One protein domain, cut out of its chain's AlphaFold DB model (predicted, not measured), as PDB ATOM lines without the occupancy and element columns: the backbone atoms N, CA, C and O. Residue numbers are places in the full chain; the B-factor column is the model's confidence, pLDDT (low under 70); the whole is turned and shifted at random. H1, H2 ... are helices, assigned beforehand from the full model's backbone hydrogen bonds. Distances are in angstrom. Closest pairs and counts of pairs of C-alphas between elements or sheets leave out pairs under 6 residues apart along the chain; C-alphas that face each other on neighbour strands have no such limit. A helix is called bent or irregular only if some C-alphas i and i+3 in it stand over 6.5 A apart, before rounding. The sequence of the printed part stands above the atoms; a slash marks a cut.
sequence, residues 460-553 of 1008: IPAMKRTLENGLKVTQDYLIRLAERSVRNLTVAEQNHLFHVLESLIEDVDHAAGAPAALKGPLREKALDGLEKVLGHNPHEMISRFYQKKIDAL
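This is residues 460 to 553 of the 1008 residues of the protein "Benzylsuccinate synthase alpha subunit" of Vibrio aerogenes CECT 7868 (UniProt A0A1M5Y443). Two helices make an arm, the bent H1 and H4, which folds back beside its second half H1b; at one end of this arm sits a head of H2 and H3, crossed steeply, with the long link of residues 505 to 520. The first and last printed C-alphas, 9.2 A apart, lie at the arm's other end. The printed part has 94 residues with four named helices, H1, H2, H3, H4 along the chain, and no named strand; the class is all helix. The whole is compact, with a radius of gyration of the C-alphas of 13.9 A, yet elongated, spanning 45 by 28 by 21 A.

H1, residues 460 to 483, was assigned as one helix by its hydrogen bonds but is bent, with C-alphas 470 and 473 6.8 A apart; its arms H1a and H1b stand at a steep tilt of 57 degrees. H4, residues 538 to 553, touches H1b at a shallow tilt of 28 degrees, opposite ways; the closest C-alphas, of Ile 479 and His 539, are 5.4 A apart. With residues 550 to 551 alone it touches H1a, closest at the C-alphas of Lys 464 and Ile 550, 6.0 A. H2, residues 491 to 504, only just touches H1b, with 3 pairs of C-alphas within 8 A, closest Leu 478 and Leu 497 at 6.8 A. H3, residues 521 to 534, touches H2 at a steep tilt of 63 degrees, closest at the C-alphas of Leu 504 and Val 533, 6.8 A. Every O i to N i+4 pair is within hydrogen-bond range in H1a, H1b, H3 and H4, and 8 of 10 in H2.

H1a, residues 460 to 470, begins with C-alpha 460 at (120.846, 149.407, 215.666), and H1b holds residues 473 to 483. H2 is irregular, with C-alphas 500 and 503 7.7 A apart. H3 is 19.9 A long and H4 22.4 A, ending with C-alpha 553 at (117.281, 155.393, 209.653).

The C-alphas of Ala 462 and Gly 520, the two farthest apart, are 45.3 A apart. The printed part has no cut, and the link H2 to H3 is long, with 16 residues. Mean pLDDT of the printed part is 76.7; 22 residues are under 70, among them residues 505 to 519.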
ATOM      1  N   ILE A 460     121.719 149.487 216.850       97.94
ATOM      2  CA  ILE A 460     120.846 149.407 215.666       97.94
ATOM      3  C   ILE A 460     119.537 148.673 216.004       97.94
ATOM      4  O   ILE A 460     118.471 149.228 215.731       97.94
ATOM      5  N   PRO A 461     119.538 147.479 216.638       97.38
ATOM      6  CA  PRO A 461     118.294 146.847 217.084       97.38
ATOM      7  C   PRO A 461     117.456 147.714 218.035       97.38
ATOM      8  O   PRO A 461     116.227 147.701 217.939       97.38
ATOM      9  N   ALA A 462     118.089 148.480 218.929       96.94
ATOM     10  CA  ALA A 462     117.386 149.400 219.823       96.94
ATOM     11  C   ALA A 462     116.666 150.511 219.049       96.94
ATOM     12  O   ALA A 462     115.467 150.744 219.251       96.94
ATOM     13  N   MET A 463     117.381 151.147 218.118       96.56
ATOM     14  CA  MET A 463     116.844 152.184 217.240       96.56
ATOM     15  C   MET A 463     115.705 151.638 216.381       96.56
ATOM     16  O   MET A 463     114.633 152.242 216.352       96.56
ATOM     17  N   LYS A 464     115.874 150.459 215.764       95.88
ATOM     18  CA  LYS A 464     114.819 149.808 214.969       95.88
ATOM     19  C   LYS A 464     113.545 149.603 215.772       95.88
ATOM     20  O   LYS A 464     112.492 150.019 215.314       95.88
ATOM     21  N   ARG A 465     113.628 149.061 216.990       93.31
ATOM     22  CA  ARG A 465     112.434 148.857 217.829       93.31
ATOM     23  C   ARG A 465     111.718 150.156 218.183       93.31
ATOM     24  O   ARG A 465     110.490 150.204 218.186       93.31
ATOM     25  N   THR A 466     112.471 151.216 218.461       92.12
ATOM     26  CA  THR A 466     111.894 152.541 218.741       92.12
ATOM     27  C   THR A 466     111.196 153.110 217.506       92.12
ATOM     28  O   THR A 466     110.060 153.577 217.599       92.12
ATOM     29  N   LEU A 467     111.837 153.005 216.340       92.31
ATOM     30  CA  LEU A 467     111.286 153.436 215.057       92.31
ATOM     31  C   LEU A 467     110.066 152.604 214.645       92.31
ATOM     32  O   LEU A 467     109.087 153.169 214.178       92.31
ATOM     33  N   GLU A 468     110.086 151.287 214.844       89.88
ATOM     34  CA  GLU A 468     108.951 150.393 214.596       89.88
ATOM     35  C   GLU A 468     107.749 150.821 215.435       89.88
ATOM     36  O   GLU A 468     106.677 151.064 214.888       89.88
ATOM     37  N   ASN A 469     107.927 151.007 216.745       83.62
ATOM     38  CA  ASN A 469     106.851 151.457 217.626       83.62
ATOM     39  C   ASN A 469     106.323 152.846 217.237       83.62
ATOM     40  O   ASN A 469     105.110 153.067 217.231       83.62
ATOM     41  N   GLY A 470     107.224 153.767 216.888       81.81
ATOM     42  CA  GLY A 470     106.887 155.134 216.508       81.81
ATOM     43  C   GLY A 470     106.206 155.253 215.145       81.81
ATOM     44  O   GLY A 470     105.272 156.032 214.987       81.81
ATOM     45  N   LEU A 471     106.649 154.497 214.141       83.56
ATOM     46  CA  LEU A 471     106.166 154.608 212.760       83.56
ATOM     47  C   LEU A 471     105.004 153.661 212.450       83.56
ATOM     48  O   LEU A 471     104.292 153.887 211.469       83.56
ATOM     49  N   LYS A 472     104.764 152.647 213.288       80.94
ATOM     50  CA  LYS A 472     103.664 151.690 213.115       80.94
ATOM     51  C   LYS A 472     102.298 152.361 213.041       80.94
ATOM     52  O   LYS A 472     101.480 151.983 212.212       80.94
ATOM     53  N   VAL A 473     102.048 153.392 213.851       72.38
ATOM     54  CA  VAL A 473     100.762 154.115 213.818       72.38
ATOM     55  C   VAL A 473     100.512 154.720 212.434       72.38
ATOM     56  O   VAL A 473      99.409 154.597 211.895       72.38
ATOM     57  N   THR A 474     101.542 155.327 211.840       75.75
ATOM     58  CA  THR A 474     101.476 155.914 210.498       75.75
ATOM     59  C   THR A 474     101.347 154.837 209.431       75.75
ATOM     60  O   THR A 474     100.500 154.949 208.549       75.75
ATOM     61  N   GLN A 475     102.128 153.763 209.534       83.00
ATOM     62  CA  GLN A 475     102.044 152.609 208.643       83.00
ATOM     63  C   GLN A 475     100.624 152.023 208.616       83.00
ATOM     64  O   GLN A 475     100.020 151.930 207.548       83.00
ATOM     65  N   ASP A 476     100.053 151.717 209.784       80.44
ATOM     66  CA  ASP A 476      98.702 151.168 209.923       80.44
ATOM     67  C   ASP A 476      97.641 152.132 209.368       80.44
ATOM     68  O   ASP A 476      96.642 151.709 208.782       80.44
ATOM     69  N   TYR A 477      97.835 153.444 209.547       76.62
ATOM     70  CA  TYR A 477      96.953 154.460 208.975       76.62
ATOM     71  C   TYR A 477      96.995 154.470 207.445       76.62
ATOM     72  O   TYR A 477      95.938 154.445 206.811       76.62
ATOM     73  N   LEU A 478      98.187 154.444 206.844       78.19
ATOM     74  CA  LEU A 478      98.330 154.422 205.388       78.19
ATOM     75  C   LEU A 478      97.770 153.141 204.771       78.19
ATOM     76  O   LEU A 478      97.145 153.213 203.716       78.19
ATOM     77  N   ILE A 479      97.925 151.997 205.443       83.81
ATOM     78  CA  ILE A 479      97.315 150.731 205.019       83.81
ATOM     79  C   ILE A 479      95.790 150.878 204.958       83.81
ATOM     80  O   ILE A 479      95.196 150.622 203.911       83.81
ATOM     81  N   ARG A 480      95.157 151.400 206.020       81.81
ATOM     82  CA  ARG A 480      93.700 151.641 206.040       81.81
ATOM     83  C   ARG A 480      93.236 152.631 204.971       81.81
ATOM     84  O   ARG A 480      92.146 152.477 204.424       81.81
ATOM     85  N   LEU A 481      94.022 153.675 204.687       78.75
ATOM     86  CA  LEU A 481      93.705 154.613 203.604       78.75
ATOM     87  C   LEU A 481      93.771 153.924 202.240       78.75
ATOM     88  O   LEU A 481      92.853 154.067 201.436       78.75
ATOM     89  N   ALA A 482      94.830 153.160 201.990       81.38
ATOM     90  CA  ALA A 482      95.040 152.479 200.722       81.38
ATOM     91  C   ALA A 482      93.962 151.419 200.421       81.38
ATOM     92  O   ALA A 482      93.592 151.237 199.262       81.38
ATOM     93  N   GLU A 483      93.393 150.779 201.447       83.50
ATOM     94  CA  GLU A 483      92.283 149.823 201.309       83.50
ATOM     95  C   GLU A 483      90.964 150.461 200.831       83.50
ATOM     96  O   GLU A 483      90.128 149.781 200.236       83.50
ATOM     97  N   ARG A 484      90.757 151.772 201.036       78.62
ATOM     98  CA  ARG A 484      89.500 152.479 200.699       78.62
ATOM     99  C   ARG A 484      89.362 152.860 199.215       78.62
ATOM    100  O   ARG A 484      88.355 153.471 198.856       78.62
ATOM    101  N   SER A 485      90.314 152.463 198.362       78.19
ATOM    102  CA  SER A 485      90.565 152.994 197.010       78.19
ATOM    103  C   SER A 485      90.980 154.468 197.038       78.19
ATOM    104  O   SER A 485      90.249 155.335 197.515       78.19
ATOM    105  N   VAL A 486      92.160 154.759 196.480       78.25
ATOM    106  CA  VAL A 486      92.787 156.093 196.492       78.25
ATOM    107  C   VAL A 486      91.848 157.169 195.934       78.25
ATOM    108  O   VAL A 486      91.787 158.284 196.455       78.25
ATOM    109  N   ARG A 487      91.054 156.839 194.911       82.06
ATOM    110  CA  ARG A 487      90.105 157.760 194.266       82.06
ATOM    111  C   ARG A 487      88.905 158.141 195.133       82.06
ATOM    112  O   ARG A 487      88.344 159.213 194.932       82.06
ATOM    113  N   ASN A 488      88.549 157.315 196.114       82.69
ATOM    114  CA  ASN A 488      87.454 157.587 197.051       82.69
ATOM    115  C   ASN A 488      87.914 158.331 198.312       82.69
ATOM    116  O   ASN A 488      87.093 158.683 199.163       82.69
ATOM    117  N   LEU A 489      89.220 158.547 198.461       78.75
ATOM    118  CA  LEU A 489      89.780 159.338 199.547       78.75
ATOM    119  C   LEU A 489      89.528 160.831 199.325       78.75
ATOM    120  O   LEU A 489      89.428 161.320 198.199       78.75
ATOM    121  N   THR A 490      89.471 161.581 200.420       75.25
ATOM    122  CA  THR A 490      89.454 163.044 200.362       75.25
ATOM    123  C   THR A 490      90.746 163.572 199.736       75.25
ATOM    124  O   THR A 490      91.798 162.936 199.796       75.25
ATOM    125  N   VAL A 491      90.708 164.789 199.185       68.38
ATOM    126  CA  VAL A 491      91.904 165.454 198.627       68.38
ATOM    127  C   VAL A 491      93.049 165.500 199.647       68.38
ATOM    128  O   VAL A 491      94.202 165.314 199.273       68.38
ATOM    129  N   ALA A 492      92.737 165.700 200.930       61.47
ATOM    130  CA  ALA A 492      93.723 165.721 202.007       61.47
ATOM    131  C   ALA A 492      94.362 164.341 202.250       61.47
ATOM    132  O   ALA A 492      95.582 164.246 202.332       61.47
ATOM    133  N   GLU A 493      93.562 163.274 202.307       70.00
ATOM    134  CA  GLU A 493      94.053 161.895 202.460       70.00
ATOM    135  C   GLU A 493      94.885 161.448 201.246       70.00
ATOM    136  O   GLU A 493      95.943 160.846 201.415       70.00
ATOM    137  N   GLN A 494      94.461 161.799 200.025       75.00
ATOM    138  CA  GLN A 494      95.249 161.567 198.808       75.00
ATOM    139  C   GLN A 494      96.594 162.287 198.881       75.00
ATOM    140  O   GLN A 494      97.633 161.683 198.636       75.00
ATOM    141  N   ASN A 495      96.587 163.572 199.251       69.06
ATOM    142  CA  ASN A 495      97.811 164.357 199.389       69.06
ATOM    143  C   ASN A 495      98.742 163.766 200.456       69.06
ATOM    144  O   ASN A 495      99.953 163.793 200.271       69.06
ATOM    145  N   HIS A 496      98.194 163.208 201.538       69.50
ATOM    146  CA  HIS A 496      98.984 162.526 202.559       69.50
ATOM    147  C   HIS A 496      99.629 161.236 202.030       69.50
ATOM    148  O   HIS A 496     100.823 161.038 202.231       69.50
ATOM    149  N   LEU A 497      98.886 160.394 201.298       74.38
ATOM    150  CA  LEU A 497      99.462 159.208 200.648       74.38
ATOM    151  C   LEU A 497     100.565 159.581 199.660       74.38
ATOM    152  O   LEU A 497     101.629 158.972 199.693       74.38
ATOM    153  N   PHE A 498     100.335 160.595 198.824       73.75
ATOM    154  CA  PHE A 498     101.362 161.098 197.918       73.75
ATOM    155  C   PHE A 498     102.596 161.553 198.672       73.75
ATOM    156  O   PHE A 498     103.689 161.105 198.377       73.75
ATOM    157  N   HIS A 499     102.418 162.391 199.682       69.75
ATOM    158  CA  HIS A 499     103.523 162.932 200.451       69.75
ATOM    159  C   HIS A 499     104.395 161.845 201.097       69.75
ATOM    160  O   HIS A 499     105.596 162.037 201.267       69.75
ATOM    161  N   VAL A 500     103.809 160.718 201.509       72.69
ATOM    162  CA  VAL A 500     104.577 159.636 202.142       72.69
ATOM    163  C   VAL A 500     105.155 158.656 201.121       72.69
ATOM    164  O   VAL A 500     106.269 158.173 201.313       72.69
ATOM    165  N   LEU A 501     104.412 158.352 200.055       76.38
ATOM    166  CA  LEU A 501     104.749 157.300 199.093       76.38
ATOM    167  C   LEU A 501     105.293 157.837 197.764       76.38
ATOM    168  O   LEU A 501     105.545 157.039 196.871       76.38
ATOM    169  N   GLU A 502     105.490 159.148 197.607       73.00
ATOM    170  CA  GLU A 502     105.965 159.765 196.356       73.00
ATOM    171  C   GLU A 502     107.268 159.152 195.847       73.00
ATOM    172  O   GLU A 502     107.412 158.945 194.647       73.00
ATOM    173  N   SER A 503     108.176 158.776 196.751       70.06
ATOM    174  CA  SER A 503     109.444 158.124 196.406       70.06
ATOM    175  C   SER A 503     109.275 156.735 195.785       70.06
ATOM    176  O   SER A 503     110.219 156.202 195.208       70.06
ATOM    177  N   LEU A 504     108.085 156.140 195.895       70.50
ATOM    178  CA  LEU A 504     107.731 154.871 195.266       70.50
ATOM    179  C   LEU A 504     107.074 155.049 193.890       70.50
ATOM    180  O   LEU A 504     106.881 154.054 193.194       70.50
ATOM    181  N   ILE A 505     106.697 156.272 193.500       69.69
ATOM    182  CA  ILE A 505     105.975 156.535 192.252       69.69
ATOM    183  C   ILE A 505     106.967 156.882 191.137       69.69
ATOM    184  O   ILE A 505     107.552 157.962 191.116       69.69
ATOM    185  N   GLU A 506     107.127 155.972 190.175       57.50
ATOM    186  CA  GLU A 506     107.888 156.214 188.941       57.50
ATOM    187  C   GLU A 506     107.177 157.272 188.053       57.50
ATOM    188  O   GLU A 506     105.949 157.278 187.950       57.50
ATOM    189  N   ASP A 507     107.934 158.151 187.380       53.66
ATOM    190  CA  ASP A 507     107.461 159.092 186.333       53.66
ATOM    191  C   ASP A 507     106.517 160.251 186.743       53.66
ATOM    192  O   ASP A 507     105.816 160.832 185.890       53.66
ATOM    193  N   VAL A 508     106.510 160.657 188.015       54.12
ATOM    194  CA  VAL A 508     105.960 161.963 188.420       54.12
ATOM    195  C   VAL A 508     107.091 162.988 188.348       54.12
ATOM    196  O   VAL A 508     108.033 162.905 189.128       54.12
ATOM    197  N   ASP A 509     107.019 163.929 187.397       47.53
ATOM    198  CA  ASP A 509     108.001 165.015 187.250       47.53
ATOM    199  C   ASP A 509     108.270 165.664 188.616       47.53
ATOM    200  O   ASP A 509     107.413 166.360 189.162       47.53
ATOM    201  N   HIS A 510     109.478 165.480 189.155       46.50
ATOM    202  CA  HIS A 510     109.934 166.070 190.424       46.50
ATOM    203  C   HIS A 510     110.037 167.612 190.380       46.50
ATOM    204  O   HIS A 510     110.566 168.238 191.294       46.50
ATOM    205  N   ALA A 511     109.565 168.244 189.304       37.25
ATOM    206  CA  ALA A 511     109.870 169.619 188.941       37.25
ATOM    207  C   ALA A 511     108.906 170.683 189.505       37.25
ATOM    208  O   ALA A 511     109.070 171.853 189.170       37.25
ATOM    209  N   ALA A 512     107.908 170.351 190.336       35.06
ATOM    210  CA  ALA A 512     106.947 171.367 190.790       35.06
ATOM    211  C   ALA A 512     106.257 171.065 192.131       35.06
ATOM    212  O   ALA A 512     105.057 170.805 192.158       35.06
ATOM    213  N   GLY A 513     106.986 171.192 193.245       45.62
ATOM    214  CA  GLY A 513     106.390 171.312 194.582       45.62
ATOM    215  C   GLY A 513     105.566 170.104 195.046       45.62
ATOM    216  O   GLY A 513     105.406 169.108 194.346       45.62
ATOM    217  N   ALA A 514     105.063 170.180 196.279       47.06
ATOM    218  CA  ALA A 514     104.317 169.090 196.898       47.06
ATOM    219  C   ALA A 514     103.159 168.600 195.990       47.06
ATOM    220  O   ALA A 514     102.418 169.433 195.455       47.06
ATOM    221  N   PRO A 515     102.898 167.279 195.896       47.41
ATOM    222  CA  PRO A 515     101.775 166.698 195.141       47.41
ATOM    223  C   PRO A 515     100.397 167.320 195.450       47.41
ATOM    224  O   PRO A 515      99.462 167.246 194.650       47.41
ATOM    225  N   ALA A 516     100.280 167.999 196.597       43.12
ATOM    226  CA  ALA A 516      99.138 168.812 196.999       43.12
ATOM    227  C   ALA A 516      98.776 169.955 196.026       43.12
ATOM    228  O   ALA A 516      97.623 170.392 196.026       43.12
ATOM    229  N   ALA A 517      99.712 170.416 195.189       47.06
ATOM    230  CA  ALA A 517      99.503 171.486 194.210       47.06
ATOM    231  C   ALA A 517      99.077 170.987 192.814       47.06
ATOM    232  O   ALA A 517      98.659 171.796 191.978       47.06
ATOM    233  N   LEU A 518      99.140 169.672 192.552       60.94
ATOM    234  CA  LEU A 518      98.789 169.095 191.251       60.94
ATOM    235  C   LEU A 518      97.295 169.288 190.952       60.94
ATOM    236  O   LEU A 518      96.425 168.965 191.766       60.94
ATOM    237  N   LYS A 519      96.991 169.792 189.750       63.09
ATOM    238  CA  LYS A 519      95.625 170.015 189.249       63.09
ATOM    239  C   LYS A 519      95.435 169.386 187.873       63.09
ATOM    240  O   LYS A 519      96.377 169.274 187.089       63.09
ATOM    241  N   GLY A 520      94.189 169.025 187.567       75.62
ATOM    242  CA  GLY A 520      93.805 168.528 186.247       75.62
ATOM    243  C   GLY A 520      94.558 167.244 185.856       75.62
ATOM    244  O   GLY A 520      94.732 166.373 186.708       75.62
ATOM    245  N   PRO A 521      95.034 167.117 184.601       74.56
ATOM    246  CA  PRO A 521      95.638 165.882 184.086       74.56
ATOM    247  C   PRO A 521      96.855 165.371 184.869       74.56
ATOM    248  O   PRO A 521      97.071 164.166 184.946       74.56
ATOM    249  N   LEU A 522      97.644 166.266 185.476       69.69
ATOM    250  CA  LEU A 522      98.823 165.879 186.259       69.69
ATOM    251  C   LEU A 522      98.447 165.194 187.578       69.69
ATOM    252  O   LEU A 522      99.131 164.267 188.003       69.69
ATOM    253  N   ARG A 523      97.341 165.618 188.208       76.38
ATOM    254  CA  ARG A 523      96.823 164.962 189.415       76.38
ATOM    255  C   ARG A 523      96.287 163.573 189.090       76.38
ATOM    256  O   ARG A 523      96.552 162.645 189.841       76.38
ATOM    257  N   GLU A 524      95.591 163.427 187.965       80.75
ATOM    258  CA  GLU A 524      95.125 162.117 187.495       80.75
ATOM    259  C   GLU A 524      96.297 161.172 187.213       80.75
ATOM    260  O   GLU A 524      96.298 160.056 187.718       80.75
ATOM    261  N   LYS A 525      97.352 161.647 186.533       78.94
ATOM    262  CA  LYS A 525      98.574 160.860 186.302       78.94
ATOM    263  C   LYS A 525      99.239 160.419 187.613       78.94
ATOM    264  O   LYS A 525      99.698 159.286 187.721       78.94
ATOM    265  N   ALA A 526      99.289 161.302 188.609       74.88
ATOM    266  CA  ALA A 526      99.821 160.960 189.922       74.88
ATOM    267  C   ALA A 526      98.940 159.910 190.624       74.88
ATOM    268  O   ALA A 526      99.467 158.951 191.181       74.88
ATOM    269  N   LEU A 527      97.607 160.051 190.570       80.00
ATOM    270  CA  LEU A 527      96.671 159.094 191.175       80.00
ATOM    271  C   LEU A 527      96.792 157.715 190.523       80.00
ATOM    272  O   LEU A 527      96.852 156.725 191.246       80.00
ATOM    273  N   ASP A 528      96.937 157.660 189.198       83.38
ATOM    274  CA  ASP A 528      97.215 156.422 188.462       83.38
ATOM    275  C   ASP A 528      98.540 155.785 188.899       83.38
ATOM    276  O   ASP A 528      98.614 154.576 189.118       83.38
ATOM    277  N   GLY A 529      99.591 156.595 189.062       80.75
ATOM    278  CA  GLY A 529     100.881 156.140 189.576       80.75
ATOM    279  C   GLY A 529     100.765 155.552 190.983       80.75
ATOM    280  O   GLY A 529     101.264 154.460 191.239       80.75
ATOM    281  N   LEU A 530     100.045 156.230 191.878       78.88
ATOM    282  CA  LEU A 530      99.826 155.782 193.251       78.88
ATOM    283  C   LEU A 530      98.983 154.494 193.312       78.88
ATOM    284  O   LEU A 530      99.319 153.590 194.074       78.88
ATOM    285  N   GLU A 531      97.937 154.366 192.490       83.12
ATOM    286  CA  GLU A 531      97.145 153.131 192.366       83.12
ATOM    287  C   GLU A 531      97.970 151.973 191.783       83.12
ATOM    288  O   GLU A 531      97.877 150.847 192.273       83.12
ATOM    289  N   LYS A 532      98.829 152.240 190.788       83.62
ATOM    290  CA  LYS A 532      99.753 151.248 190.212       83.62
ATOM    291  C   LYS A 532     100.755 150.746 191.251       83.62
ATOM    292  O   LYS A 532     101.006 149.546 191.316       83.62
ATOM    293  N   VAL A 533     101.313 151.662 192.040       79.06
ATOM    294  CA  VAL A 533     102.257 151.367 193.121       79.06
ATOM    295  C   VAL A 533     101.554 150.523 194.186       79.06
ATOM    296  O   VAL A 533     101.961 149.391 194.420       79.06
ATOM    297  N   LEU A 534     100.427 150.991 194.733       80.81
ATOM    298  CA  LEU A 534      99.660 150.274 195.765       80.81
ATOM    299  C   LEU A 534      99.128 148.906 195.308       80.81
ATOM    300  O   LEU A 534      98.994 148.003 196.139       80.81
ATOM    301  N   GLY A 535      98.893 148.724 194.005       72.81
ATOM    302  CA  GLY A 535      98.574 147.436 193.393       72.81
ATOM    303  C   GLY A 535      97.404 146.710 194.071       72.81
ATOM    304  O   GLY A 535      96.507 147.320 194.649       72.81
ATOM    305  N   HIS A 536      97.394 145.375 194.007       67.88
ATOM    306  CA  HIS A 536      96.377 144.549 194.682       67.88
ATOM    307  C   HIS A 536      96.712 144.213 196.147       67.88
ATOM    308  O   HIS A 536      95.893 143.588 196.816       67.88
ATOM    309  N   ASN A 537      97.893 144.596 196.652       82.50
ATOM    310  CA  ASN A 537      98.317 144.302 198.025       82.50
ATOM    311  C   ASN A 537      99.002 145.518 198.686       82.50
ATOM    312  O   ASN A 537     100.215 145.496 198.929       82.50
ATOM    313  N   PRO A 538      98.236 146.584 198.992       82.69
ATOM    314  CA  PRO A 538      98.780 147.803 199.589       82.69
ATOM    315  C   PRO A 538      99.430 147.551 200.952       82.69
ATOM    316  O   PRO A 538     100.425 148.196 201.287       82.69
ATOM    317  N   HIS A 539      98.917 146.577 201.711       87.75
ATOM    318  CA  HIS A 539      99.465 146.185 203.006       87.75
ATOM    319  C   HIS A 539     100.937 145.779 202.893       87.75
ATOM    320  O   HIS A 539     101.797 146.325 203.584       87.75
ATOM    321  N   GLU A 540     101.245 144.819 202.019       87.44
ATOM    322  CA  GLU A 540     102.601 144.297 201.857       87.44
ATOM    323  C   GLU A 540     103.577 145.367 201.363       87.44
ATOM    324  O   GLU A 540     104.696 145.466 201.869       87.44
ATOM    325  N   MET A 541     103.159 146.195 200.408       86.06
ATOM    326  CA  MET A 541     104.034 147.226 199.864       86.06
ATOM    327  C   MET A 541     104.348 148.319 200.891       86.06
ATOM    328  O   MET A 541     105.522 148.637 201.090       86.06
ATOM    329  N   ILE A 542     103.332 148.867 201.568       87.44
ATOM    330  CA  ILE A 542     103.535 149.873 202.621       87.44
ATOM    331  C   ILE A 542     104.386 149.272 203.745       87.44
ATOM    332  O   ILE A 542     105.311 149.920 204.237       87.44
ATOM    333  N   SER A 543     104.152 148.001 204.095       88.56
ATOM    334  CA  SER A 543     104.959 147.297 205.093       88.56
ATOM    335  C   SER A 543     106.439 147.236 204.718       88.56
ATOM    336  O   SER A 543     107.296 147.630 205.508       88.56
ATOM    337  N   ARG A 544     106.748 146.819 203.485       88.94
ATOM    338  CA  ARG A 544     108.125 146.758 202.973       88.94
ATOM    339  C   ARG A 544     108.781 148.139 202.882       88.94
ATOM    340  O   ARG A 544     109.973 148.252 203.156       88.94
ATOM    341  N   PHE A 545     108.032 149.171 202.495       88.62
ATOM    342  CA  PHE A 545     108.534 150.546 202.434       88.62
ATOM    343  C   PHE A 545     108.983 151.042 203.810       88.62
ATOM    344  O   PHE A 545     110.125 151.479 203.960       88.62
ATOM    345  N   TYR A 546     108.122 150.915 204.824       88.94
ATOM    346  CA  TYR A 546     108.474 151.321 206.182       88.94
ATOM    347  C   TYR A 546     109.615 150.495 206.753       88.94
ATOM    348  O   TYR A 546     110.485 151.077 207.384       88.94
ATOM    349  N   GLN A 547     109.673 149.186 206.486       91.06
ATOM    350  CA  GLN A 547     110.796 148.378 206.957       91.06
ATOM    351  C   GLN A 547     112.129 148.878 206.389       91.06
ATOM    352  O   GLN A 547     113.064 149.105 207.148       91.06
ATOM    353  N   LYS A 548     112.204 149.143 205.076       91.56
ATOM    354  CA  LYS A 548     113.411 149.721 204.457       91.56
ATOM    355  C   LYS A 548     113.766 151.084 205.048       91.56
ATOM    356  O   LYS A 548     114.938 151.371 205.263       91.56
ATOM    357  N   LYS A 549     112.758 151.920 205.309       90.81
ATOM    358  CA  LYS A 549     112.934 153.246 205.912       90.81
ATOM    359  C   LYS A 549     113.457 153.149 207.351       90.81
ATOM    360  O   LYS A 549     114.386 153.865 207.700       90.81
ATOM    361  N   ILE A 550     112.899 152.244 208.153       94.56
ATOM    362  CA  ILE A 550     113.347 151.937 209.518       94.56
ATOM    363  C   ILE A 550     114.788 151.433 209.500       94.56
ATOM    364  O   ILE A 550     115.607 151.916 210.275       94.56
ATOM    365  N   ASP A 551     115.106 150.498 208.601       95.69
ATOM    366  CA  ASP A 551     116.453 149.950 208.468       95.69
ATOM    367  C   ASP A 551     117.462 151.047 208.113       95.69
ATOM    368  O   ASP A 551     118.479 151.169 208.788       95.69
ATOM    369  N   ALA A 552     117.147 151.890 207.128       95.94
ATOM    370  CA  ALA A 552     118.001 153.001 206.719       95.94
ATOM    371  C   ALA A 552     118.251 154.009 207.850       95.94
ATOM    372  O   ALA A 552     119.400 154.346 208.124       95.94
ATOM    373  N   LEU A 553     117.190 154.444 208.540       95.25
ATOM    374  CA  LEU A 553     117.281 155.393 209.653       95.25
ATOM    375  C   LEU A 553     118.063 154.817 210.837       95.25
ATOM    376  O   LEU A 553     118.917 155.492 211.405       95.25
TER     377      LEU A 553